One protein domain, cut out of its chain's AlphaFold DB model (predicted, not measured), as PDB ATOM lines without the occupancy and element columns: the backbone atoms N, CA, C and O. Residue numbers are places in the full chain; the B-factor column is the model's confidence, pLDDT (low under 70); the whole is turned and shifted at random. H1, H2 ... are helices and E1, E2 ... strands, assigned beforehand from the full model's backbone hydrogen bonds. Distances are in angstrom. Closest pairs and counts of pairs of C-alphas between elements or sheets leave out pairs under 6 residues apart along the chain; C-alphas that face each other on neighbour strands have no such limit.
ATOM      1  N   LEU A  36     432.609 239.005 401.507       66.06
ATOM      2  CA  LEU A  36     433.666 239.439 400.611       66.06
ATOM      3  C   LEU A  36     433.329 240.720 399.829       66.06
ATOM      4  O   LEU A  36     434.161 241.610 399.769       66.06
ATOM      5  N   ILE A  37     432.123 240.857 399.270       70.69
ATOM      6  CA  ILE A  37     431.739 242.046 398.491       70.69
ATOM      7  C   ILE A  37     431.557 243.260 399.409       70.69
ATOM      8  O   ILE A  37     431.971 244.363 399.062       70.69
ATOM      9  N   ILE A  38     430.975 243.059 400.597       70.56
ATOM     10  CA  ILE A  38     430.871 244.121 401.608       70.56
ATOM     11  C   ILE A  38     432.271 244.547 402.060       70.56
ATOM     12  O   ILE A  38     432.547 245.739 402.145       70.56
ATOM     13  N   HIS A  39     433.171 243.590 402.289       72.44
ATOM     14  CA  HIS A  39     434.562 243.858 402.633       72.44
ATOM     15  C   HIS A  39     435.281 244.649 401.533       72.44
ATOM     16  O   HIS A  39     435.868 245.689 401.815       72.44
ATOM     17  N   SER A  40     435.164 244.225 400.271       73.94
ATOM     18  CA  SER A  40     435.729 244.956 399.133       73.94
ATOM     19  C   SER A  40     435.172 246.374 399.032       73.94
ATOM     20  O   SER A  40     435.915 247.312 398.756       73.94
ATOM     21  N   PHE A  41     433.877 246.562 399.291       77.06
ATOM     22  CA  PHE A  41     433.304 247.900 399.355       77.06
ATOM     23  C   PHE A  41     433.929 248.744 400.481       77.06
ATOM     24  O   PHE A  41     434.316 249.886 400.238       77.06
ATOM     25  N   ILE A  42     434.069 248.188 401.686       74.50
ATOM     26  CA  ILE A  42     434.697 248.866 402.829       74.50
ATOM     27  C   ILE A  42     436.126 249.309 402.481       74.50
ATOM     28  O   ILE A  42     436.488 250.453 402.756       74.50
ATOM     29  N   GLU A  43     436.918 248.460 401.827       74.62
ATOM     30  CA  GLU A  43     438.281 248.797 401.387       74.62
ATOM     31  C   GLU A  43     438.303 249.924 400.341       74.62
ATOM     32  O   GLU A  43     439.113 250.857 400.432       74.62
ATOM     33  N   ILE A  44     437.392 249.874 399.358       76.00
ATOM     34  CA  ILE A  44     437.222 250.948 398.366       76.00
ATOM     35  C   ILE A  44     436.891 252.256 399.086       76.00
ATOM     36  O   ILE A  44     437.516 253.285 398.833       76.00
ATOM     37  N   PHE A  45     435.939 252.223 400.014       75.81
ATOM     38  CA  PHE A  45     435.506 253.395 400.761       75.81
ATOM     39  C   PHE A  45     436.624 253.991 401.624       75.81
ATOM     40  O   PHE A  45     436.854 255.199 401.586       75.81
ATOM     41  N   GLN A  46     437.379 253.161 402.345       73.00
ATOM     42  CA  GLN A  46     438.556 253.611 403.094       73.00
ATOM     43  C   GLN A  46     439.576 254.287 402.177       73.00
ATOM     44  O   GLN A  46     440.139 255.320 402.535       73.00
ATOM     45  N   THR A  47     439.779 253.750 400.972       71.81
ATOM     46  CA  THR A  47     440.655 254.356 399.962       71.81
ATOM     47  C   THR A  47     440.146 255.727 399.519       71.81
ATOM     48  O   THR A  47     440.940 256.662 399.426       71.81
ATOM     49  N   LEU A  48     438.833 255.882 399.326       71.75
ATOM     50  CA  LEU A  48     438.225 257.177 399.016       71.75
ATOM     51  C   LEU A  48     438.390 258.189 400.161       71.75
ATOM     52  O   LEU A  48     438.576 259.377 399.891       71.75
ATOM     53  N   ASN A  49     438.352 257.735 401.415       66.19
ATOM     54  CA  ASN A  49     438.311 258.600 402.597       66.19
ATOM     55  C   ASN A  49     439.651 258.903 403.263       66.19
ATOM     56  O   ASN A  49     439.673 259.707 404.203       66.19
ATOM     57  N   LYS A  50     440.767 258.346 402.774       64.19
ATOM     58  CA  LYS A  50     442.109 258.700 403.267       64.19
ATOM     59  C   LYS A  50     442.251 260.229 403.389       64.19
ATOM     60  O   LYS A  50     441.738 260.961 402.530       64.19
ATOM     61  N   PRO A  51     442.860 260.743 404.480       52.25
ATOM     62  CA  PRO A  51     443.052 262.175 404.670       52.25
ATOM     63  C   PRO A  51     443.717 262.728 403.416       52.25
ATOM     64  O   PRO A  51     444.739 262.222 402.962       52.25
ATOM     65  N   ARG A  52     443.043 263.697 402.804       54.25
ATOM     66  CA  ARG A  52     443.506 264.316 401.572       54.25
ATOM     67  C   ARG A  52     444.058 265.654 402.016       54.25
ATOM     68  O   ARG A  52     443.346 266.368 402.727       54.25
ATOM     69  N   ASN A  53     445.278 265.983 401.623       43.81
ATOM     70  CA  ASN A  53     445.808 267.330 401.790       43.81
ATOM     71  C   ASN A  53     445.165 268.235 400.733       43.81
ATOM     72  O   ASN A  53     445.864 268.818 399.919       43.81
ATOM     73  N   VAL A  54     443.831 268.320 400.720       43.47
ATOM     74  CA  VAL A  54     443.107 269.237 399.838       43.47
ATOM     75  C   VAL A  54     443.281 270.617 400.457       43.47
ATOM     76  O   VAL A  54     442.759 270.853 401.552       43.47
ATOM     77  N   PRO A  55     444.037 271.526 399.825       40.59
ATOM     78  CA  PRO A  55     444.074 272.909 400.255       40.59
ATOM     79  C   PRO A  55     442.644 273.448 400.202       40.59
ATOM     80  O   PRO A  55     441.945 273.279 399.207       40.59
ATOM     81  N   ILE A  56     442.190 274.102 401.264       40.44
ATOM     82  CA  ILE A  56     441.002 274.950 401.172       40.44
ATOM     83  C   ILE A  56     441.451 276.143 400.321       40.44
ATOM     84  O   ILE A  56     442.249 276.962 400.771       40.44
ATOM     85  N   TYR A  57     441.067 276.150 399.046       49.47
ATOM     86  CA  TYR A  57     441.633 277.049 398.043       49.47
ATOM     87  C   TYR A  57     441.070 278.471 398.171       49.47
ATOM     88  O   TYR A  57     440.102 278.834 397.505       49.47
ATOM     89  N   GLU A  58     441.716 279.306 398.981       41.50
ATOM     90  CA  GLU A  58     441.660 280.757 398.800       41.50
ATOM     91  C   GLU A  58     442.670 281.154 397.711       41.50
ATOM     92  O   GLU A  58     443.877 281.064 397.908       41.50
ATOM     93  N   ALA A  59     442.160 281.531 396.533       41.16
ATOM     94  CA  ALA A  59     442.825 282.339 395.499       41.16
ATOM     95  C   ALA A  59     444.324 282.063 395.194       41.16
ATOM     96  O   ALA A  59     445.081 282.996 394.926       41.16
ATOM     97  N   ALA A  60     444.771 280.804 395.195       46.47
ATOM     98  CA  ALA A  60     446.134 280.451 394.794       46.47
ATOM     99  C   ALA A  60     446.272 280.332 393.262       46.47
ATOM    100  O   ALA A  60     445.371 279.864 392.564       46.47
ATOM    101  N   ASN A  61     447.428 280.773 392.762       57.25
ATOM    102  CA  ASN A  61     447.807 280.917 391.356       57.25
ATOM    103  C   ASN A  61     447.504 279.645 390.526       57.25
ATOM    104  O   ASN A  61     447.973 278.557 390.860       57.25
ATOM    105  N   GLU A  62     446.754 279.773 389.422       54.81
ATOM    106  CA  GLU A  62     446.211 278.653 388.619       54.81
ATOM    107  C   GLU A  62     447.279 277.619 388.195       54.81
ATOM    108  O   GLU A  62     447.013 276.420 388.098       54.81
ATOM    109  N   PHE A  63     448.515 278.074 387.991       52.69
ATOM    110  CA  PHE A  63     449.655 277.239 387.619       52.69
ATOM    111  C   PHE A  63     450.125 276.298 388.743       52.69
ATOM    112  O   PHE A  63     450.399 275.125 388.488       52.69
ATOM    113  N   GLU A  64     450.183 276.769 389.993       57.78
ATOM    114  CA  GLU A  64     450.552 275.931 391.145       57.78
ATOM    115  C   GLU A  64     449.462 274.904 391.456       57.78
ATOM    116  O   GLU A  64     449.765 273.759 391.797       57.78
ATOM    117  N   THR A  65     448.199 275.289 391.252       57.22
ATOM    118  CA  THR A  65     447.044 274.392 391.347       57.22
ATOM    119  C   THR A  65     447.153 273.255 390.334       57.22
ATOM    120  O   THR A  65     447.059 272.088 390.706       57.22
ATOM    121  N   ARG A  66     447.444 273.567 389.062       58.28
ATOM    122  CA  ARG A  66     447.658 272.545 388.023       58.28
ATOM    123  C   ARG A  66     448.840 271.631 388.344       58.28
ATOM    124  O   ARG A  66     448.726 270.425 388.155       58.28
ATOM    125  N   LYS A  67     449.948 272.175 388.855       63.53
ATOM    126  CA  LYS A  67     451.135 271.388 389.215       63.53
ATOM    127  C   LYS A  67     450.852 270.399 390.354       63.53
ATOM    128  O   LYS A  67     451.190 269.229 390.219       63.53
ATOM    129  N   LYS A  68     450.161 270.824 391.419       62.34
ATOM    130  CA  LYS A  68     449.770 269.932 392.528       62.34
ATOM    131  C   LYS A  68     448.750 268.872 392.118       62.34
ATOM    132  O   LYS A  68     448.874 267.734 392.548       62.34
ATOM    133  N   ILE A  69     447.787 269.212 391.254       60.66
ATOM    134  CA  ILE A  69     446.847 268.224 390.695       60.66
ATOM    135  C   ILE A  69     447.603 267.138 389.919       60.66
ATOM    136  O   ILE A  69     447.241 265.970 390.007       60.66
ATOM    137  N   ILE A  70     448.651 267.505 389.174       61.62
ATOM    138  CA  ILE A  70     449.496 266.546 388.449       61.62
ATOM    139  C   ILE A  70     450.297 265.674 389.430       61.62
ATOM    140  O   ILE A  70     450.280 264.456 389.296       61.62
ATOM    141  N   GLU A  71     450.924 266.267 390.449       64.38
ATOM    142  CA  GLU A  71     451.686 265.528 391.472       64.38
ATOM    143  C   GLU A  71     450.801 264.547 392.270       64.38
ATOM    144  O   GLU A  71     451.190 263.402 392.510       64.38
ATOM    145  N   GLU A  72     449.583 264.947 392.646       63.62
ATOM    146  CA  GLU A  72     448.635 264.043 393.303       63.62
ATOM    147  C   GLU A  72     448.054 263.012 392.333       63.62
ATOM    148  O   GLU A  72     447.823 261.878 392.747       63.62
ATOM    149  N   ARG A  73     447.877 263.339 391.046       58.44
ATOM    150  CA  ARG A  73     447.455 262.371 390.023       58.44
ATOM    151  C   ARG A  73     448.429 261.205 389.904       58.44
ATOM    152  O   ARG A  73     447.985 260.060 389.913       58.44
ATOM    153  N   ASP A  74     449.727 261.484 389.893       56.38
ATOM    154  CA  ASP A  74     450.756 260.440 389.867       56.38
ATOM    155  C   ASP A  74     450.708 259.572 391.145       56.38
ATOM    156  O   ASP A  74     450.981 258.371 391.112       56.38
ATOM    157  N   SER A  75     450.270 260.143 392.277       59.78
ATOM    158  CA  SER A  75     450.013 259.386 393.512       59.78
ATOM    159  C   SER A  75     448.734 258.535 393.445       59.78
ATOM    160  O   SER A  75     448.703 257.440 394.008       59.78
ATOM    161  N   ILE A  76     447.691 258.976 392.728       56.38
ATOM    162  CA  ILE A  76     446.470 258.185 392.492       56.38
ATOM    163  C   ILE A  76     446.803 256.967 391.643       56.38
ATOM    164  O   ILE A  76     446.332 255.881 391.957       56.38
ATOM    165  N   ASP A  77     447.639 257.122 390.615       54.06
ATOM    166  CA  ASP A  77     448.070 256.012 389.760       54.06
ATOM    167  C   ASP A  77     448.861 254.947 390.551       54.06
ATOM    168  O   ASP A  77     448.900 253.781 390.156       54.06
ATOM    169  N   SER A  78     449.407 255.311 391.722       52.38
ATOM    170  CA  SER A  78     450.046 254.390 392.677       52.38
ATOM    171  C   SER A  78     449.069 253.662 393.620       52.38
ATOM    172  O   SER A  78     449.460 252.713 394.309       52.38
ATOM    173  N   VAL A  79     447.792 254.069 393.670       56.41
ATOM    174  CA  VAL A  79     446.751 253.355 394.422       56.41
ATOM    175  C   VAL A  79     446.591 251.973 393.802       56.41
ATOM    176  O   VAL A  79     446.412 251.828 392.599       56.41
ATOM    177  N   ASN A  80     446.671 250.925 394.624       57.19
ATOM    178  CA  ASN A  80     446.666 249.551 394.139       57.19
ATOM    179  C   ASN A  80     445.271 249.127 393.627       57.19
ATOM    180  O   ASN A  80     444.511 248.446 394.317       57.19
ATOM    181  N   PHE A  81     444.949 249.509 392.388       60.50
ATOM    182  CA  PHE A  81     443.691 249.213 391.696       60.50
ATOM    183  C   PHE A  81     443.454 247.710 391.459       60.50
ATOM    184  O   PHE A  81     442.350 247.319 391.075       60.50
ATOM    185  N   SER A  82     444.437 246.838 391.737       58.59
ATOM    186  CA  SER A  82     444.239 245.379 391.708       58.59
ATOM    187  C   SER A  82     443.148 244.908 392.682       58.59
ATOM    188  O   SER A  82     442.464 243.927 392.392       58.59
ATOM    189  N   LEU A  83     442.899 245.661 393.763       60.12
ATOM    190  CA  LEU A  83     441.795 245.425 394.701       60.12
ATOM    191  C   LEU A  83     440.420 245.462 394.012       60.12
ATOM    192  O   LEU A  83     439.512 244.721 394.385       60.12
ATOM    193  N   PHE A  84     440.256 246.270 392.960       64.31
ATOM    194  CA  PHE A  84     438.975 246.407 392.258       64.31
ATOM    195  C   PHE A  84     438.691 245.227 391.331       64.31
ATOM    196  O   PHE A  84     437.531 244.868 391.122       64.31
ATOM    197  N   LYS A  85     439.740 244.554 390.846       59.94
ATOM    198  CA  LYS A  85     439.594 243.329 390.054       59.94
ATOM    199  C   LYS A  85     438.991 242.195 390.888       59.94
ATOM    200  O   LYS A  85     438.207 241.415 390.368       59.94
ATOM    201  N   CYS A  86     439.294 242.153 392.188       60.28
ATOM    202  CA  CYS A  86     438.701 241.198 393.131       60.28
ATOM    203  C   CYS A  86     437.259 241.558 393.529       60.28
ATOM    204  O   CYS A  86     436.493 240.682 393.923       60.28
ATOM    205  N   ALA A  87     436.887 242.837 393.428       62.72
ATOM    206  CA  ALA A  87     435.578 243.350 393.828       62.72
ATOM    207  C   ALA A  87     434.506 243.258 392.724       62.72
ATOM    208  O   ALA A  87     433.322 243.480 392.989       62.72
ATOM    209  N   THR A  88     434.902 242.983 391.480       68.56
ATOM    210  CA  THR A  88     434.035 243.044 390.294       68.56
ATOM    211  C   THR A  88     433.972 241.708 389.560       68.56
ATOM    212  O   THR A  88     434.845 240.856 389.688       68.56
ATOM    213  N   THR A  89     432.899 241.501 388.796       67.50
ATOM    214  CA  THR A  89     432.650 240.241 388.077       67.50
ATOM    215  C   THR A  89     433.350 240.121 386.744       67.50
ATOM    216  O   THR A  89     433.630 239.017 386.284       67.50
ATOM    217  N   THR A  90     433.520 241.250 386.068       75.75
ATOM    218  CA  THR A  90     433.997 241.300 384.694       75.75
ATOM    219  C   THR A  90     435.133 242.297 384.606       75.75
ATOM    220  O   THR A  90     435.168 243.285 385.340       75.75
ATOM    221  N   GLU A  91     436.055 242.062 383.679       76.38
ATOM    222  CA  GLU A  91     437.149 242.995 383.418       76.38
ATOM    223  C   GLU A  91     436.622 244.379 383.014       76.38
ATOM    224  O   GLU A  91     437.134 245.392 383.481       76.38
ATOM    225  N   SER A  92     435.520 244.434 382.257       80.94
ATOM    226  CA  SER A  92     434.829 245.686 381.944       80.94
ATOM    227  C   SER A  92     434.304 246.410 383.184       80.94
ATOM    228  O   SER A  92     434.509 247.615 383.302       80.94
ATOM    229  N   ASP A  93     433.668 245.705 384.128       82.25
ATOM    230  CA  ASP A  93     433.177 246.321 385.370       82.25
ATOM    231  C   ASP A  93     434.350 246.823 386.229       82.25
ATOM    232  O   ASP A  93     434.264 247.905 386.806       82.25
ATOM    233  N   SER A  94     435.469 246.087 386.263       80.25
ATOM    234  CA  SER A  94     436.699 246.508 386.949       80.25
ATOM    235  C   SER A  94     437.279 247.790 386.352       80.25
ATOM    236  O   SER A  94     437.688 248.684 387.095       80.25
ATOM    237  N   ILE A  95     437.330 247.886 385.018       80.25
ATOM    238  CA  ILE A  95     437.841 249.064 384.304       80.25
ATOM    239  C   ILE A  95     436.936 250.270 384.566       80.25
ATOM    240  O   ILE A  95     437.435 251.351 384.883       80.25
ATOM    241  N   ILE A  96     435.614 250.088 384.487       86.38
ATOM    242  CA  ILE A  96     434.631 251.142 384.771       86.38
ATOM    243  C   ILE A  96     434.751 251.604 386.225       86.38
ATOM    244  O   ILE A  96     434.795 252.806 386.484       86.38
ATOM    245  N   LEU A  97     434.856 250.668 387.173       86.38
ATOM    246  CA  LEU A  97     435.015 250.984 388.588       86.38
ATOM    247  C   LEU A  97     436.283 251.794 388.852       86.38
ATOM    248  O   LEU A  97     436.205 252.842 389.492       86.38
ATOM    249  N   SER A  98     437.415 251.345 388.310       82.06
ATOM    250  CA  SER A  98     438.687 252.061 388.404       82.06
ATOM    251  C   SER A  98     438.581 253.475 387.830       82.06
ATOM    252  O   SER A  98     438.910 254.449 388.506       82.06
ATOM    253  N   SER A  99     438.016 253.601 386.626       84.12
ATOM    254  CA  SER A  99     437.849 254.886 385.937       84.12
ATOM    255  C   SER A  99     436.966 255.851 386.731       84.12
ATOM    256  O   SER A  99     437.312 257.017 386.898       84.12
ATOM    257  N   ASN A 100     435.842 255.374 387.274       89.69
ATOM    258  CA  ASN A 100     434.941 256.200 388.079       89.69
ATOM    259  C   ASN A 100     435.590 256.657 389.390       89.69
ATOM    260  O   ASN A 100     435.379 257.796 389.798       89.69
ATOM    261  N   VAL A 101     436.391 255.803 390.039       85.44
ATOM    262  CA  VAL A 101     437.143 256.174 391.251       85.44
ATOM    263  C   VAL A 101     438.206 257.229 390.936       85.44
ATOM    264  O   VAL A 101     438.310 258.218 391.662       85.44
ATOM    265  N   GLN A 102     438.952 257.068 389.838       81.50
ATOM    266  CA  GLN A 102     439.929 258.061 389.382       81.50
ATOM    267  C   GLN A 102     439.257 259.404 389.069       81.50
ATOM    268  O   GLN A 102     439.695 260.441 389.564       81.50
ATOM    269  N   LEU A 103     438.156 259.392 388.313       85.88
ATOM    270  CA  LEU A 103     437.392 260.601 387.993       85.88
ATOM    271  C   LEU A 103     436.823 261.273 389.243       85.88
ATOM    272  O   LEU A 103     436.922 262.489 389.373       85.88
ATOM    273  N   PHE A 104     436.278 260.499 390.185       86.50
ATOM    274  CA  PHE A 104     435.814 261.024 391.468       86.50
ATOM    275  C   PHE A 104     436.946 261.729 392.222       86.50
ATOM    276  O   PHE A 104     436.737 262.800 392.787       86.50
ATOM    277  N   TYR A 105     438.163 261.184 392.211       80.19
ATOM    278  CA  TYR A 105     439.304 261.840 392.841       80.19
ATOM    279  C   TYR A 105     439.712 263.124 392.104       80.19
ATOM    280  O   TYR A 105     439.857 264.165 392.739       80.19
ATOM    281  N   ILE A 106     439.825 263.085 390.773       79.88
ATOM    282  CA  ILE A 106     440.178 264.255 389.951       79.88
ATOM    283  C   ILE A 106     439.166 265.393 390.144       79.88
ATOM    284  O   ILE A 106     439.556 266.550 390.308       79.88
ATOM    285  N   PHE A 107     437.870 265.075 390.159       83.00
ATOM    286  CA  PHE A 107     436.817 266.054 390.423       83.00
ATOM    287  C   PHE A 107     436.899 266.607 391.841       83.00
ATOM    288  O   PHE A 107     436.820 267.823 392.006       83.00
ATOM    289  N   ASN A 108     437.167 265.758 392.837       77.94
ATOM    290  CA  ASN A 108     437.397 266.219 394.202       77.94
ATOM    291  C   ASN A 108     438.566 267.213 394.305       77.94
ATOM    292  O   ASN A 108     438.413 268.266 394.919       77.94
ATOM    293  N   LEU A 109     439.707 266.916 393.672       73.88
ATOM    294  CA  LEU A 109     440.869 267.818 393.646       73.88
ATOM    295  C   LEU A 109     440.590 269.136 392.932       73.88
ATOM    296  O   LEU A 109     441.080 270.188 393.325       73.88
ATOM    297  N   SER A 110     439.783 269.073 391.879       73.69
ATOM    298  CA  SER A 110     439.399 270.239 391.085       73.69
ATOM    299  C   SER A 110     438.251 271.034 391.718       73.69
ATOM    300  O   SER A 110     437.731 271.950 391.087       73.69
ATOM    301  N   ASN A 111     437.821 270.671 392.935       74.75
ATOM    302  CA  ASN A 111     436.670 271.244 393.632       74.75
ATOM    303  C   ASN A 111     435.367 271.208 392.800       74.75
ATOM    304  O   ASN A 111     434.510 272.084 392.913       74.75
ATOM    305  N   ILE A 112     435.229 270.194 391.940       80.25
ATOM    306  CA  ILE A 112     434.022 269.922 391.160       80.25
ATOM    307  C   ILE A 112     433.131 269.000 391.998       80.25
ATOM    308  O   ILE A 112     433.533 267.870 392.286       80.25
ATOM    309  N   PRO A 113     431.905 269.418 392.357       82.75
ATOM    310  CA  PRO A 113     431.000 268.575 393.120       82.75
ATOM    311  C   PRO A 113     430.649 267.302 392.347       82.75
ATOM    312  O   PRO A 113     430.057 267.347 391.265       82.75
ATOM    313  N   CYS A 114     430.984 266.153 392.923       86.62
ATOM    314  CA  CYS A 114     430.729 264.848 392.333       86.62
ATOM    315  C   CYS A 114     430.238 263.841 393.369       86.62
ATOM    316  O   CYS A 114     430.449 263.991 394.572       86.62
ATOM    317  N   ARG A 115     429.590 262.794 392.878       89.44
ATOM    318  CA  ARG A 115     429.062 261.692 393.660       89.44
ATOM    319  C   ARG A 115     429.289 260.402 392.895       89.44
ATOM    320  O   ARG A 115     428.782 260.233 391.785       89.44
ATOM    321  N   ILE A 116     430.031 259.488 393.502       90.94
ATOM    322  CA  ILE A 116     430.209 258.145 392.961       90.94
ATOM    323  C   ILE A 116     429.143 257.228 393.548       90.94
ATOM    324  O   ILE A 116     428.879 257.244 394.748       90.94
ATOM    325  N   TYR A 117     428.521 256.439 392.688       91.69
ATOM    326  CA  TYR A 117     427.520 255.454 393.043       91.69
ATOM    327  C   TYR A 117     428.073 254.061 392.845       91.69
ATOM    328  O   TYR A 117     428.814 253.799 391.900       91.69
ATOM    329  N   PHE A 118     427.637 253.152 393.698       88.56
ATOM    330  CA  PHE A 118     428.034 251.761 393.670       88.56
ATOM    331  C   PHE A 118     426.791 250.886 393.709       88.56
ATOM    332  O   PHE A 118     425.905 251.075 394.541       88.56
ATOM    333  N   VAL A 119     426.751 249.913 392.811       89.69
ATOM    334  CA  VAL A 119     425.702 248.909 392.713       89.69
ATOM    335  C   VAL A 119     426.286 247.589 393.205       89.69
ATOM    336  O   VAL A 119     427.060 246.948 392.491       89.69
ATOM    337  N   ILE A 120     425.947 247.194 394.432       85.19
ATOM    338  CA  ILE A 120     426.357 245.906 395.006       85.19
ATOM    339  C   ILE A 120     425.396 244.843 394.511       85.19
ATOM    340  O   ILE A 120     424.256 244.745 394.972       85.19
ATOM    341  N   THR A 121     425.898 244.021 393.601       82.38
ATOM    342  CA  THR A 121     425.203 242.837 393.107       82.38
ATOM    343  C   THR A 121     425.638 241.602 393.893       82.38
ATOM    344  O   THR A 121     426.610 241.630 394.649       82.38
ATOM    345  N   LYS A 122     424.957 240.472 393.683       75.88
ATOM    346  CA  LYS A 122     425.380 239.184 394.268       75.88
ATOM    347  C   LYS A 122     426.765 238.728 393.817       75.88
ATOM    348  O   LYS A 122     427.377 237.905 394.488       75.88
ATOM    349  N   THR A 123     427.209 239.194 392.660       76.44
ATOM    350  CA  THR A 123     428.387 238.663 391.981       76.44
ATOM    351  C   THR A 123     429.560 239.641 392.017       76.44
ATOM    352  O   THR A 123     430.695 239.214 391.857       76.44
ATOM    353  N   GLY A 124     429.316 240.931 392.260       83.25
ATOM    354  CA  GLY A 124     430.358 241.953 392.382       83.25
ATOM    355  C   GLY A 124     429.802 243.377 392.448       83.25
ATOM    356  O   GLY A 124     428.591 243.587 392.561       83.25
ATOM    357  N   ILE A 125     430.694 244.359 392.357       86.44
ATOM    358  CA  ILE A 125     430.380 245.790 392.424       86.44
ATOM    359  C   ILE A 125     430.380 246.396 391.018       86.44
ATOM    360  O   ILE A 125     431.307 246.190 390.242       86.44
ATOM    361  N   LYS A 126     429.356 247.184 390.692       90.56
ATOM    362  CA  LYS A 126     429.375 248.114 389.549       90.56
ATOM    363  C   LYS A 126     429.385 249.544 390.064       90.56
ATOM    364  O   LYS A 126     429.014 249.773 391.212       90.56
ATOM    365  N   SER A 127     429.763 250.511 389.237       91.50
ATOM    366  CA  SER A 127     429.697 251.919 389.629       91.50
ATOM    367  C   SER A 127     429.326 252.844 388.481       91.50
ATOM    368  O   SER A 127     429.437 252.491 387.306       91.50
ATOM    369  N   PHE A 128     428.876 254.038 388.846       92.69
ATOM    370  CA  PHE A 128     428.683 255.172 387.949       92.69
ATOM    371  C   PHE A 128     428.942 256.475 388.711       92.69
ATOM    372  O   PHE A 128     429.033 256.475 389.938       92.69
ATOM    373  N   LEU A 129     429.078 257.585 387.992       91.12
ATOM    374  CA  LEU A 129     429.426 258.885 388.557       91.12
ATOM    375  C   LEU A 129     428.392 259.927 388.125       91.12
ATOM    376  O   LEU A 129     428.097 260.036 386.939       91.12
ATOM    377  N   GLU A 130     427.885 260.714 389.072       90.94
ATOM    378  CA  GLU A 130     427.176 261.962 388.780       90.94
ATOM    379  C   GLU A 130     428.052 263.133 389.227       90.94
ATOM    380  O   GLU A 130     428.725 263.074 390.257       90.94
ATOM    381  N   TYR A 131     428.069 264.214 388.459       87.56
ATOM    382  CA  TYR A 131     428.846 265.410 388.776       87.56
ATOM    383  C   TYR A 131     428.109 266.659 388.307       87.56
ATOM    384  O   TYR A 131     427.305 266.609 387.372       87.56
ATOM    385  N   LYS A 132     428.365 267.774 388.994       80.31
ATOM    386  CA  LYS A 132     427.728 269.064 388.742       80.31
ATOM    387  C   LYS A 132     428.738 270.017 388.118       80.31
ATOM    388  O   LYS A 132     429.653 270.486 388.787       80.31
ATOM    389  N   MET A 133     428.536 270.302 386.835       75.12
ATOM    390  CA  MET A 133     429.134 271.455 386.159       75.12
ATOM    391  C   MET A 133     428.049 272.541 386.064       75.12
ATOM    392  O   MET A 133     427.603 273.043 387.091       75.12
ATOM    393  N   ALA A 134     427.534 272.836 384.865       63.84
ATOM    394  CA  ALA A 134     426.360 273.699 384.683       63.84
ATOM    395  C   ALA A 134     425.024 272.972 384.951       63.84
ATOM    396  O   ALA A 134     424.075 273.567 385.452       63.84
ATOM    397  N   ILE A 135     424.958 271.680 384.624       68.12
ATOM    398  CA  ILE A 135     423.811 270.784 384.834       68.12
ATOM    399  C   ILE A 135     424.360 269.494 385.457       68.12
ATOM    400  O   ILE A 135     425.534 269.162 385.264       68.12
ATOM    401  N   VAL A 136     423.538 268.784 386.231       73.69
ATOM    402  CA  VAL A 136     423.897 267.462 386.755       73.69
ATOM    403  C   VAL A 136     423.770 266.433 385.632       73.69
ATOM    404  O   VAL A 136     422.721 266.325 385.002       73.69
ATOM    405  N   ASN A 137     424.831 265.667 385.382       75.38
ATOM    406  CA  ASN A 137     424.741 264.501 384.507       75.38
ATOM    407  C   ASN A 137     424.106 263.342 385.286       75.38
ATOM    408  O   ASN A 137     424.778 262.700 386.094       75.38
ATOM    409  N   GLU A 138     422.801 263.146 385.107       79.69
ATOM    410  CA  GLU A 138     422.010 262.197 385.890       79.69
ATOM    411  C   GLU A 138     421.980 260.796 385.279       79.69
ATOM    412  O   GLU A 138     421.721 260.615 384.086       79.69
ATOM    413  N   ASN A 139     422.129 259.778 386.126       83.06
ATOM    414  CA  ASN A 139     421.819 258.408 385.739       83.06
ATOM    415  C   ASN A 139     420.318 258.138 385.934       83.06
ATOM    416  O   ASN A 139     419.724 258.483 386.955       83.06
ATOM    417  N   THR A 140     419.697 257.472 384.963       80.50
ATOM    418  CA  THR A 140     418.274 257.083 385.001       80.50
ATOM    419  C   THR A 140     418.073 255.566 385.071       80.50
ATOM    420  O   THR A 140     416.943 255.077 385.092       80.50
ATOM    421  N   THR A 141     419.166 254.801 385.120       87.06
ATOM    422  CA  THR A 141     419.137 253.337 385.126       87.06
ATOM    423  C   THR A 141     418.592 252.800 386.447       87.06
ATOM    424  O   THR A 141     419.080 253.149 387.515       87.06
ATOM    425  N   LEU A 142     417.621 251.885 386.373       85.62
ATOM    426  CA  LEU A 142     417.111 251.151 387.534       85.62
ATOM    427  C   LEU A 142     417.755 249.762 387.642       85.62
ATOM    428  O   LEU A 142     417.747 248.994 386.676       85.62
ATOM    429  N   TYR A 143     418.207 249.414 388.840       86.94
ATOM    430  CA  TYR A 143     418.895 248.176 389.193       86.94
ATOM    431  C   TYR A 143     417.988 247.242 390.008       86.94
ATOM    432  O   TYR A 143     417.030 247.667 390.652       86.94
ATOM    433  N   ASN A 144     418.281 245.943 390.001       84.44
ATOM    434  CA  ASN A 144     417.619 244.965 390.877       84.44
ATOM    435  C   ASN A 144     418.406 244.726 392.172       84.44
ATOM    436  O   ASN A 144     418.081 243.825 392.936       84.44
ATOM    437  N   ASP A 145     419.434 245.535 392.398       85.75
ATOM    438  CA  ASP A 145     420.490 245.344 393.379       85.75
ATOM    439  C   ASP A 145     420.564 246.562 394.305       85.75
ATOM    440  O   ASP A 145     419.738 247.475 394.220       85.75
ATOM    441  N   PHE A 146     421.512 246.562 395.232       81.69
ATOM    442  CA  PHE A 146     421.642 247.618 396.228       81.69
ATOM    443  C   PHE A 146     422.478 248.752 395.675       81.69
ATOM    444  O   PHE A 146     423.533 248.502 395.099       81.69
ATOM    445  N   VAL A 147     422.012 249.983 395.857       85.75
ATOM    446  CA  VAL A 147     422.674 251.174 395.334       85.75
ATOM    447  C   VAL A 147     422.927 252.150 396.467       85.75
ATOM    448  O   VAL A 147     422.013 252.509 397.204       85.75
ATOM    449  N   PHE A 148     424.163 252.607 396.585       83.19
ATOM    450  CA  PHE A 148     424.534 253.671 397.509       83.19
ATOM    451  C   PHE A 148     425.491 254.633 396.824       83.19
ATOM    452  O   PHE A 148     426.042 254.334 395.761       83.19
ATOM    453  N   SER A 149     425.677 255.792 397.438       86.31
ATOM    454  CA  SER A 149     426.616 256.789 396.958       86.31
ATOM    455  C   SER A 149     427.606 257.213 398.021       86.31
ATOM    456  O   SER A 149     427.320 257.127 399.214       86.31
ATOM    457  N   VAL A 150     428.750 257.697 397.554       84.56
ATOM    458  CA  VAL A 150     429.704 258.481 398.330       84.56
ATOM    459  C   VAL A 150     429.756 259.866 397.696       84.56
ATOM    460  O   VAL A 150     430.068 260.007 396.508       84.56
ATOM    461  N   ASP A 151     429.385 260.871 398.478       82.31
ATOM    462  CA  ASP A 151     429.369 262.271 398.064       82.31
ATOM    463  C   ASP A 151     430.792 262.865 398.144       82.31
ATOM    464  O   ASP A 151     431.704 262.273 398.724       82.31
ATOM    465  N   PHE A 152     430.997 264.033 397.527       77.88
ATOM    466  CA  PHE A 152     432.272 264.771 397.497       77.88
ATOM    467  C   PHE A 152     432.911 264.951 398.890       77.88
ATOM    468  O   PHE A 152     434.130 264.873 399.047       77.88
ATOM    469  N   ASP A 153     432.080 265.143 399.912       72.38
ATOM    470  CA  ASP A 153     432.454 265.311 401.321       72.38
ATOM    471  C   ASP A 153     432.788 263.987 402.041       72.38
ATOM    472  O   ASP A 153     433.198 263.995 403.200       72.38
ATOM    473  N   GLY A 154     432.641 262.845 401.362       72.81
ATOM    474  CA  GLY A 154     432.838 261.509 401.924       72.81
ATOM    475  C   GLY A 154     431.594 260.922 402.598       72.81
ATOM    476  O   GLY A 154     431.668 259.817 403.143       72.81
ATOM    477  N   THR A 155     430.448 261.612 402.550       75.12
ATOM    478  CA  THR A 155     429.191 261.130 403.136       75.12
ATOM    479  C   THR A 155     428.643 259.942 402.343       75.12
ATOM    480  O   THR A 155     428.447 260.030 401.130       75.12
ATOM    481  N   ILE A 156     428.334 258.835 403.033       77.12
ATOM    482  CA  ILE A 156     427.624 257.690 402.441       77.12
ATOM    483  C   ILE A 156     426.115 257.924 402.508       77.12
ATOM    484  O   ILE A 156     425.578 258.233 403.574       77.12
ATOM    485  N   LYS A 157     425.410 257.696 401.397       78.06
ATOM    486  CA  LYS A 157     423.941 257.744 401.344       78.06
ATOM    487  C   LYS A 157     423.349 256.478 400.740       78.06
ATOM    488  O   LYS A 157     423.881 255.927 399.779       78.06
ATOM    489  N   ASP A 158     422.210 256.053 401.285       78.31
ATOM    490  CA  ASP A 158     421.353 255.043 400.662       78.31
ATOM    491  C   ASP A 158     420.646 255.643 399.444       78.31
ATOM    492  O   ASP A 158     419.982 256.673 399.545       78.31
ATOM    493  N   GLN A 159     420.793 254.979 398.303       83.69
ATOM    494  CA  GLN A 159     420.235 255.395 397.023       83.69
ATOM    495  C   GLN A 159     419.289 254.331 396.439       83.69
ATOM    496  O   GLN A 159     418.758 254.501 395.337       83.69
ATOM    497  N   CYS A 160     419.016 253.252 397.185       80.75
ATOM    498  CA  CYS A 160     418.166 252.146 396.754       80.75
ATOM    499  C   CYS A 160     416.747 252.617 396.438       80.75
ATOM    500  O   CYS A 160     416.124 252.116 395.509       80.75
ATOM    501  N   TYR A 161     416.225 253.598 397.179       77.88
ATOM    502  CA  TYR A 161     414.877 254.110 396.927       77.88
ATOM    503  C   TYR A 161     414.707 254.616 395.481       77.88
ATOM    504  O   TYR A 161     413.683 254.347 394.855       77.88
ATOM    505  N   TYR A 162     415.708 255.320 394.946       80.75
ATOM    506  CA  TYR A 162     415.625 255.915 393.612       80.75
ATOM    507  C   TYR A 162     416.101 254.965 392.512       80.75
ATOM    508  O   TYR A 162     415.493 254.890 391.448       80.75
ATOM    509  N   PHE A 163     417.183 254.228 392.769       85.94
ATOM    510  CA  PHE A 163     417.850 253.431 391.744       85.94
ATOM    511  C   PHE A 163     417.477 251.948 391.767       85.94
ATOM    512  O   PHE A 163     417.893 251.229 390.862       85.94
ATOM    513  N   THR A 164     416.696 251.453 392.732       83.62
ATOM    514  CA  THR A 164     416.371 250.022 392.839       83.62
ATOM    515  C   THR A 164     414.903 249.736 392.520       83.62
ATOM    516  O   THR A 164     413.987 250.412 392.977       83.62
ATOM    517  N   ARG A 165     414.644 248.666 391.756       81.56
ATOM    518  CA  ARG A 165     413.284 248.167 391.464       81.56
ATOM    519  C   ARG A 165     412.676 247.384 392.628       81.56
ATOM    520  O   ARG A 165     411.460 247.229 392.707       81.56
ATOM    521  N   ASN A 166     413.525 246.847 393.501       78.50
ATOM    522  CA  ASN A 166     413.142 246.077 394.675       78.50
ATOM    523  C   ASN A 166     413.176 246.923 395.957       78.50
ATOM    524  O   ASN A 166     414.223 247.123 396.569       78.50
ATOM    525  N   VAL A 167     412.005 247.353 396.413       68.81
ATOM    526  CA  VAL A 167     411.882 248.222 397.591       68.81
ATOM    527  C   VAL A 167     412.268 247.583 398.921       68.81
ATOM    528  O   VAL A 167     412.494 248.305 399.887       68.81
ATOM    529  N   THR A 168     412.377 246.253 399.010       70.44
ATOM    530  CA  THR A 168     412.842 245.613 400.253       70.44
ATOM    531  C   THR A 168     414.328 245.862 400.510       70.44
ATOM    532  O   THR A 168     414.744 245.858 401.667       70.44
ATOM    533  N   HIS A 169     415.118 246.138 399.465       72.44
ATOM    534  CA  HIS A 169     416.554 246.399 399.581       72.44
ATOM    535  C   HIS A 169     416.856 247.640 400.427       72.44
ATOM    536  O   HIS A 169     417.792 247.615 401.222       72.44
ATOM    537  N   TYR A 170     415.991 248.657 400.375       66.50
ATOM    538  CA  TYR A 170     416.079 249.839 401.237       66.50
ATOM    539  C   TYR A 170     416.101 249.476 402.738       66.50
ATOM    540  O   TYR A 170     416.890 250.001 403.516       66.50
ATOM    541  N   VAL A 171     415.289 248.500 403.171       66.12
ATOM    542  CA  VAL A 171     415.196 248.110 404.593       66.12
ATOM    543  C   VAL A 171     416.433 247.357 405.074       66.12
ATOM    544  O   VAL A 171     416.896 247.574 406.193       66.12
ATOM    545  N   TYR A 172     416.942 246.435 404.256       66.38
ATOM    546  CA  TYR A 172     418.147 245.677 404.599       66.38
ATOM    547  C   TYR A 172     419.367 246.590 404.669       66.38
ATOM    548  O   TYR A 172     420.225 246.399 405.528       66.38
ATOM    549  N   PHE A 173     419.415 247.601 403.806       61.69
ATOM    550  CA  PHE A 173     420.560 248.484 403.719       61.69
ATOM    551  C   PHE A 173     420.677 249.448 404.898       61.69
ATOM    552  O   PHE A 173     421.784 249.623 405.386       61.69
ATOM    553  N   ILE A 174     419.574 249.980 405.439       60.91
ATOM    554  CA  ILE A 174     419.622 250.779 406.680       60.91
ATOM    555  C   ILE A 174     420.332 250.009 407.805       60.91
ATOM    556  O   ILE A 174     421.199 250.558 408.471       60.91
ATOM    557  N   LYS A 175     420.052 248.707 407.952       65.88
ATOM    558  CA  LYS A 175     420.721 247.866 408.960       65.88
ATOM    559  C   LYS A 175     422.214 247.683 408.686       65.88
ATOM    560  O   LYS A 175     423.004 247.662 409.620       65.88
ATOM    561  N   ILE A 176     422.593 247.519 407.417       65.69
ATOM    562  CA  ILE A 176     424.002 247.402 407.012       65.69
ATOM    563  C   ILE A 176     424.723 248.733 407.244       65.69
ATOM    564  O   ILE A 176     425.834 248.729 407.763       65.69
ATOM    565  N   LEU A 177     424.087 249.859 406.911       62.81
ATOM    566  CA  LEU A 177     424.611 251.193 407.173       62.81
ATOM    567  C   LEU A 177     424.801 251.455 408.659       62.81
ATOM    568  O   LEU A 177     425.795 252.073 408.992       62.81
ATOM    569  N   ASP A 178     423.896 251.022 409.532       61.44
ATOM    570  CA  ASP A 178     424.070 251.208 410.978       61.44
ATOM    571  C   ASP A 178     425.311 250.447 411.480       61.44
ATOM    572  O   ASP A 178     426.154 251.032 412.152       61.44
ATOM    573  N   ILE A 179     425.516 249.200 411.032       63.09
ATOM    574  CA  ILE A 179     426.735 248.422 411.335       63.09
ATOM    575  C   ILE A 179     427.991 249.127 410.798       63.09
ATOM    576  O   ILE A 179     429.006 249.227 411.481       63.09
ATOM    577  N   ILE A 180     427.925 249.617 409.560       61.34
ATOM    578  CA  ILE A 180     429.002 250.358 408.896       61.34
ATOM    579  C   ILE A 180     429.295 251.659 409.655       61.34
ATOM    580  O   ILE A 180     430.450 251.939 409.953       61.34
ATOM    581  N   LYS A 181     428.278 252.443 410.018       60.69
ATOM    582  CA  LYS A 181     428.424 253.698 410.765       60.69
ATOM    583  C   LYS A 181     429.132 253.467 412.089       60.69
ATOM    584  O   LYS A 181     430.093 254.179 412.342       60.69
ATOM    585  N   ASP A 182     428.763 252.440 412.849       58.81
ATOM    586  CA  ASP A 182     429.453 252.095 414.099       58.81
ATOM    587  C   ASP A 182     430.947 251.778 413.863       58.81
ATOM    588  O   ASP A 182     431.807 252.117 414.679       58.81
ATOM    589  N   MET A 183     431.292 251.182 412.715       55.22
ATOM    590  CA  MET A 183     432.688 250.947 412.316       55.22
ATOM    591  C   MET A 183     433.424 252.235 411.897       55.22
ATOM    592  O   MET A 183     434.645 252.315 412.047       55.22
ATOM    593  N   PHE A 184     432.707 253.237 411.377       53.16
ATOM    594  CA  PHE A 184     433.270 254.458 410.786       53.16
ATOM    595  C   PHE A 184     433.144 255.723 411.649       53.16
ATOM    596  O   PHE A 184     433.878 256.678 411.395       53.16
ATOM    597  N   GLU A 185     432.301 255.758 412.687       50.94
ATOM    598  CA  GLU A 185     432.177 256.899 413.615       50.94
ATOM    599  C   GLU A 185     433.523 257.252 414.268       50.94
ATOM    600  O   GLU A 185     433.810 258.419 414.528       50.94
ATOM    601  N   ASN A 186     434.416 256.267 414.404       45.31
ATOM    602  CA  ASN A 186     435.778 256.465 414.897       45.31
ATOM    603  C   ASN A 186     436.749 257.090 413.867       45.31
ATOM    604  O   ASN A 186     437.848 257.488 414.245       45.31
ATOM    605  N   GLN A 187     436.387 257.178 412.580       45.38
ATOM    606  CA  GLN A 187     437.275 257.619 411.485       45.38
ATOM    607  C   GLN A 187     436.839 258.924 410.793       45.38
ATOM    608  O   GLN A 187     437.661 259.569 410.145       45.38
ATOM    609  N   VAL A 188     435.572 259.330 410.912       42.22
ATOM    610  CA  VAL A 188     434.978 260.430 410.113       42.22
ATOM    611  C   VAL A 188     435.030 261.799 410.822       42.22
ATOM    612  O   VAL A 188     434.673 262.825 410.249       42.22
ATOM    613  N   SER A 189     435.540 261.873 412.052       35.56
ATOM    614  CA  SER A 189     435.362 263.033 412.940       35.56
ATOM    615  C   SER A 189     436.109 264.331 412.581       35.56
ATOM    616  O   SER A 189     435.949 265.297 413.316       35.56
ATOM    617  N   ASN A 190     436.861 264.440 411.473       33.81
ATOM    618  CA  ASN A 190     437.698 265.631 411.217       33.81
ATOM    619  C   ASN A 190     437.827 266.100 409.749       33.81
ATOM    620  O   ASN A 190     438.898 266.546 409.339       33.81
ATOM    621  N   LYS A 191     436.761 266.084 408.937       37.44
ATOM    622  CA  LYS A 191     436.779 266.794 407.639       37.44
ATOM    623  C   LYS A 191     435.619 267.777 407.498       37.44
ATOM    624  O   LYS A 191     434.473 267.396 407.317       37.44
ATOM    625  N   LEU A 192     435.986 269.052 407.639       33.25
ATOM    626  CA  LEU A 192     435.370 270.264 407.096       33.25
ATOM    627  C   LEU A 192     433.864 270.225 406.813       33.25
ATOM    628  O   LEU A 192     433.406 269.799 405.757       33.25
ATOM    629  N   LYS A 193     433.130 270.851 407.740       31.03
ATOM    630  CA  LYS A 193     431.818 271.468 407.529       31.03
ATOM    631  C   LYS A 193     431.907 272.546 406.438       31.03
ATOM    632  O   LYS A 193     431.953 273.735 406.733       31.03
ATOM    633  N   LEU A 194     431.936 272.132 405.183       33.78
ATOM    634  CA  LEU A 194     431.449 272.938 404.076       33.78
ATOM    635  C   LEU A 194     430.137 272.285 403.664       33.78
ATOM    636  O   LEU A 194     430.129 271.241 403.019       33.78
ATOM    637  N   ASP A 195     429.033 272.871 404.124       37.03
ATOM    638  CA  ASP A 195     427.677 272.488 403.733       37.03
ATOM    639  C   ASP A 195     427.466 272.878 402.266       37.03
ATOM    640  O   ASP A 195     426.875 273.898 401.924       37.03
ATOM    641  N   ILE A 196     428.059 272.084 401.382       45.75
ATOM    642  CA  ILE A 196     427.821 272.128 399.953       45.75
ATOM    643  C   ILE A 196     426.996 270.883 399.657       45.75
ATOM    644  O   ILE A 196     427.473 269.911 399.070       45.75
ATOM    645  N   SER A 197     425.727 270.887 400.068       54.47
ATOM    646  CA  SER A 197     424.757 269.898 399.595       54.47
ATOM    647  C   SER A 197     424.434 270.151 398.110       54.47
ATOM    648  O   SER A 197     423.300 270.388 397.712       54.47
ATOM    649  N   CYS A 198     425.447 270.074 397.238       64.88
ATOM    650  CA  CYS A 198     425.326 270.266 395.790       64.88
ATOM    651  C   CYS A 198     424.296 269.327 395.156       64.88
ATOM    652  O   CYS A 198     423.684 269.674 394.146       64.88
ATOM    653  N   PHE A 199     424.106 268.163 395.777       75.56
ATOM    654  CA  PHE A 199     423.118 267.155 395.420       75.56
ATOM    655  C   PHE A 199     421.889 267.153 396.347       75.56
ATOM    656  O   PHE A 199     420.993 266.349 396.140       75.56
ATOM    657  N   GLY A 200     421.808 268.026 397.357       77.25
ATOM    658  CA  GLY A 200     420.692 268.061 398.310       77.25
ATOM    659  C   GLY A 200     419.360 268.412 397.648       77.25
ATOM    660  O   GLY A 200     418.350 267.759 397.904       77.25
ATOM    661  N   GLU A 201     419.361 269.388 396.738       80.75
ATOM    662  CA  GLU A 201     418.181 269.729 395.931       80.75
ATOM    663  C   GLU A 201     417.776 268.580 395.003       80.75
ATOM    664  O   GLU A 201     416.598 268.246 394.913       80.75
ATOM    665  N   LEU A 202     418.754 267.932 394.364       82.44
ATOM    666  CA  LEU A 202     418.531 266.774 393.500       82.44
ATOM    667  C   LEU A 202     417.916 265.606 394.286       82.44
ATOM    668  O   LEU A 202     416.902 265.047 393.874       82.44
ATOM    669  N   ASP A 203     418.498 265.274 395.441       83.69
ATOM    670  CA  ASP A 203     418.014 264.235 396.354       83.69
ATOM    671  C   ASP A 203     416.578 264.539 396.786       83.69
ATOM    672  O   ASP A 203     415.711 263.665 396.747       83.69
ATOM    673  N   LYS A 204     416.299 265.800 397.134       84.69
ATOM    674  CA  LYS A 204     414.961 266.254 397.510       84.69
ATOM    675  C   LYS A 204     413.962 266.074 396.368       84.69
ATOM    676  O   LYS A 204     412.933 265.443 396.583       84.69
ATOM    677  N   ILE A 205     414.281 266.532 395.156       86.19
ATOM    678  CA  ILE A 205     413.418 266.377 393.970       86.19
ATOM    679  C   ILE A 205     413.141 264.893 393.685       86.19
ATOM    680  O   ILE A 205     411.999 264.503 393.434       86.19
ATOM    681  N   ARG A 206     414.174 264.046 393.753       86.62
ATOM    682  CA  ARG A 206     414.064 262.599 393.513       86.62
ATOM    683  C   ARG A 206     413.165 261.911 394.533       86.62
ATOM    684  O   ARG A 206     412.363 261.057 394.162       86.62
ATOM    685  N   VAL A 207     413.289 262.282 395.805       84.62
ATOM    686  CA  VAL A 207     412.502 261.701 396.897       84.62
ATOM    687  C   VAL A 207     411.073 262.259 396.940       84.62
ATOM    688  O   VAL A 207     410.151 261.541 397.317       84.62
ATOM    689  N   GLU A 208     410.860 263.514 396.546       88.06
ATOM    690  CA  GLU A 208     409.528 264.126 396.480       88.06
ATOM    691  C   GLU A 208     408.687 263.597 395.313       88.06
ATOM    692  O   GLU A 208     407.454 263.673 395.364       88.06
ATOM    693  N   LYS A 209     409.324 263.024 394.285       87.81
ATOM    694  CA  LYS A 209     408.640 262.419 393.143       87.81
ATOM    695  C   LYS A 209     407.878 261.161 393.561       87.81
ATOM    696  O   LYS A 209     408.456 260.186 394.042       87.81
TER     697      LYS A 209
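This is residues 36 to 209 of the 393 residues of the protein "RAD4" of Hepatospora eriocheir (UniProt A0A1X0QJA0). A twisted wall of four antiparallel strands has three helices on one face: H4 running along E2 and E1, H6 along E4, and H1 between H4 and H6. H3 packs on H1 and H4, H2 reaches away from the sheet as an arm, with residues 58 to 64 sticking out at its tip, while the small H5 is on the sheet's opposite face and H7, after a long link, is off the sheet. The 174 printed residues hold seven named helices and four named strands, in the order H1 H2 H3 H4 E1 E2 E3 E4 H5 H6 H7, and the sheet's order is E2 - E1 - E3 - E4. The class is mixed, helices and strands, and the whole is compact, with a radius of gyration of the C-alphas of 16.4 A and spans of 50 by 38 by 32 A.

Start with H1, residues 36 to 49, and look at Ser 40, which with Ala 87 gives its closest C-alphas to H3, residues 82 to 87; the two helices touch at 5.5 A, at a steep tilt of 46 degrees, opposite ways. H2, residues 62 to 77, touches H4, residues 91 to 109, with residues 69 to 76 alone; the closest C-alphas are those of Ile 69 and Leu 109, 6.7 A apart, and the tilt is a shallow 30 degrees, opposite ways. H3 touches H4, closest at the C-alphas of Lys 85 and Ser 94, 5.3 A apart. H1 and H4 are close but not clearly touching, 7.8 A between the closest C-alphas, those of Leu 48 and Tyr 105. Next read E1, residues 114 to 120, and E2, residues 125 to 131, an antiparallel hairpin in which N 117 and O 128 are within hydrogen-bond range at 2.8 A. H4 lies over E2 and E1 at a height over the sheet of 8.2 A, and its closest C-alpha pair to E2 is Leu 97 and Ser 127, at 5.5 A. E3, residues 146 to 151, is antiparallel to E1, with N 118 and O 148 at 2.9 A. E4, residues 156 to 158, forms a hairpin with E3, with N 149 and O 157 at 3.0 A. H5, residues 160 to 163, is on the face opposite to H4. H6, residues 168 to 184, lies over E4 on the same face as H4, and H1 and H6 are near each other. H7, residues 200 to 208, only just touches H5, with 3 pairs of C-alphas within 8 A, closest at Tyr 162 and Arg 206, 6.9 A. In H1, H2, H4 and H7 every O i to N i+4 pair is within hydrogen-bond range; H3 has 1 of 2, H6 12 of 13, and H5 is too short for such a pair.

Find C-alpha 36 at (433.666, 239.439, 400.611); from there H1 runs 19.8 A to C-alpha 49. H2 is 22.7 A long, H3 9.1 A and H4 27.1 A. E1 measures 19.6 A, E2 20.0 A, E3 16.7 A and E4 7.0 A. H5 is 5.2 A long; H6, with a kink of 25 degrees near residue 176, is 24.6 A. H7 runs 12.0 A to C-alpha 208 at (409.528, 264.126, 396.480).

The C-alphas farthest apart, of Asn 61 and Thr 168, are 50.5 A apart. The printed part has no cut. The links H1 to H2, E2 to E3 and H6 to H7 are long. Mean pLDDT of the printed part is 70.3; look for low values at residues 49 to 89 and 170 to 198, among others.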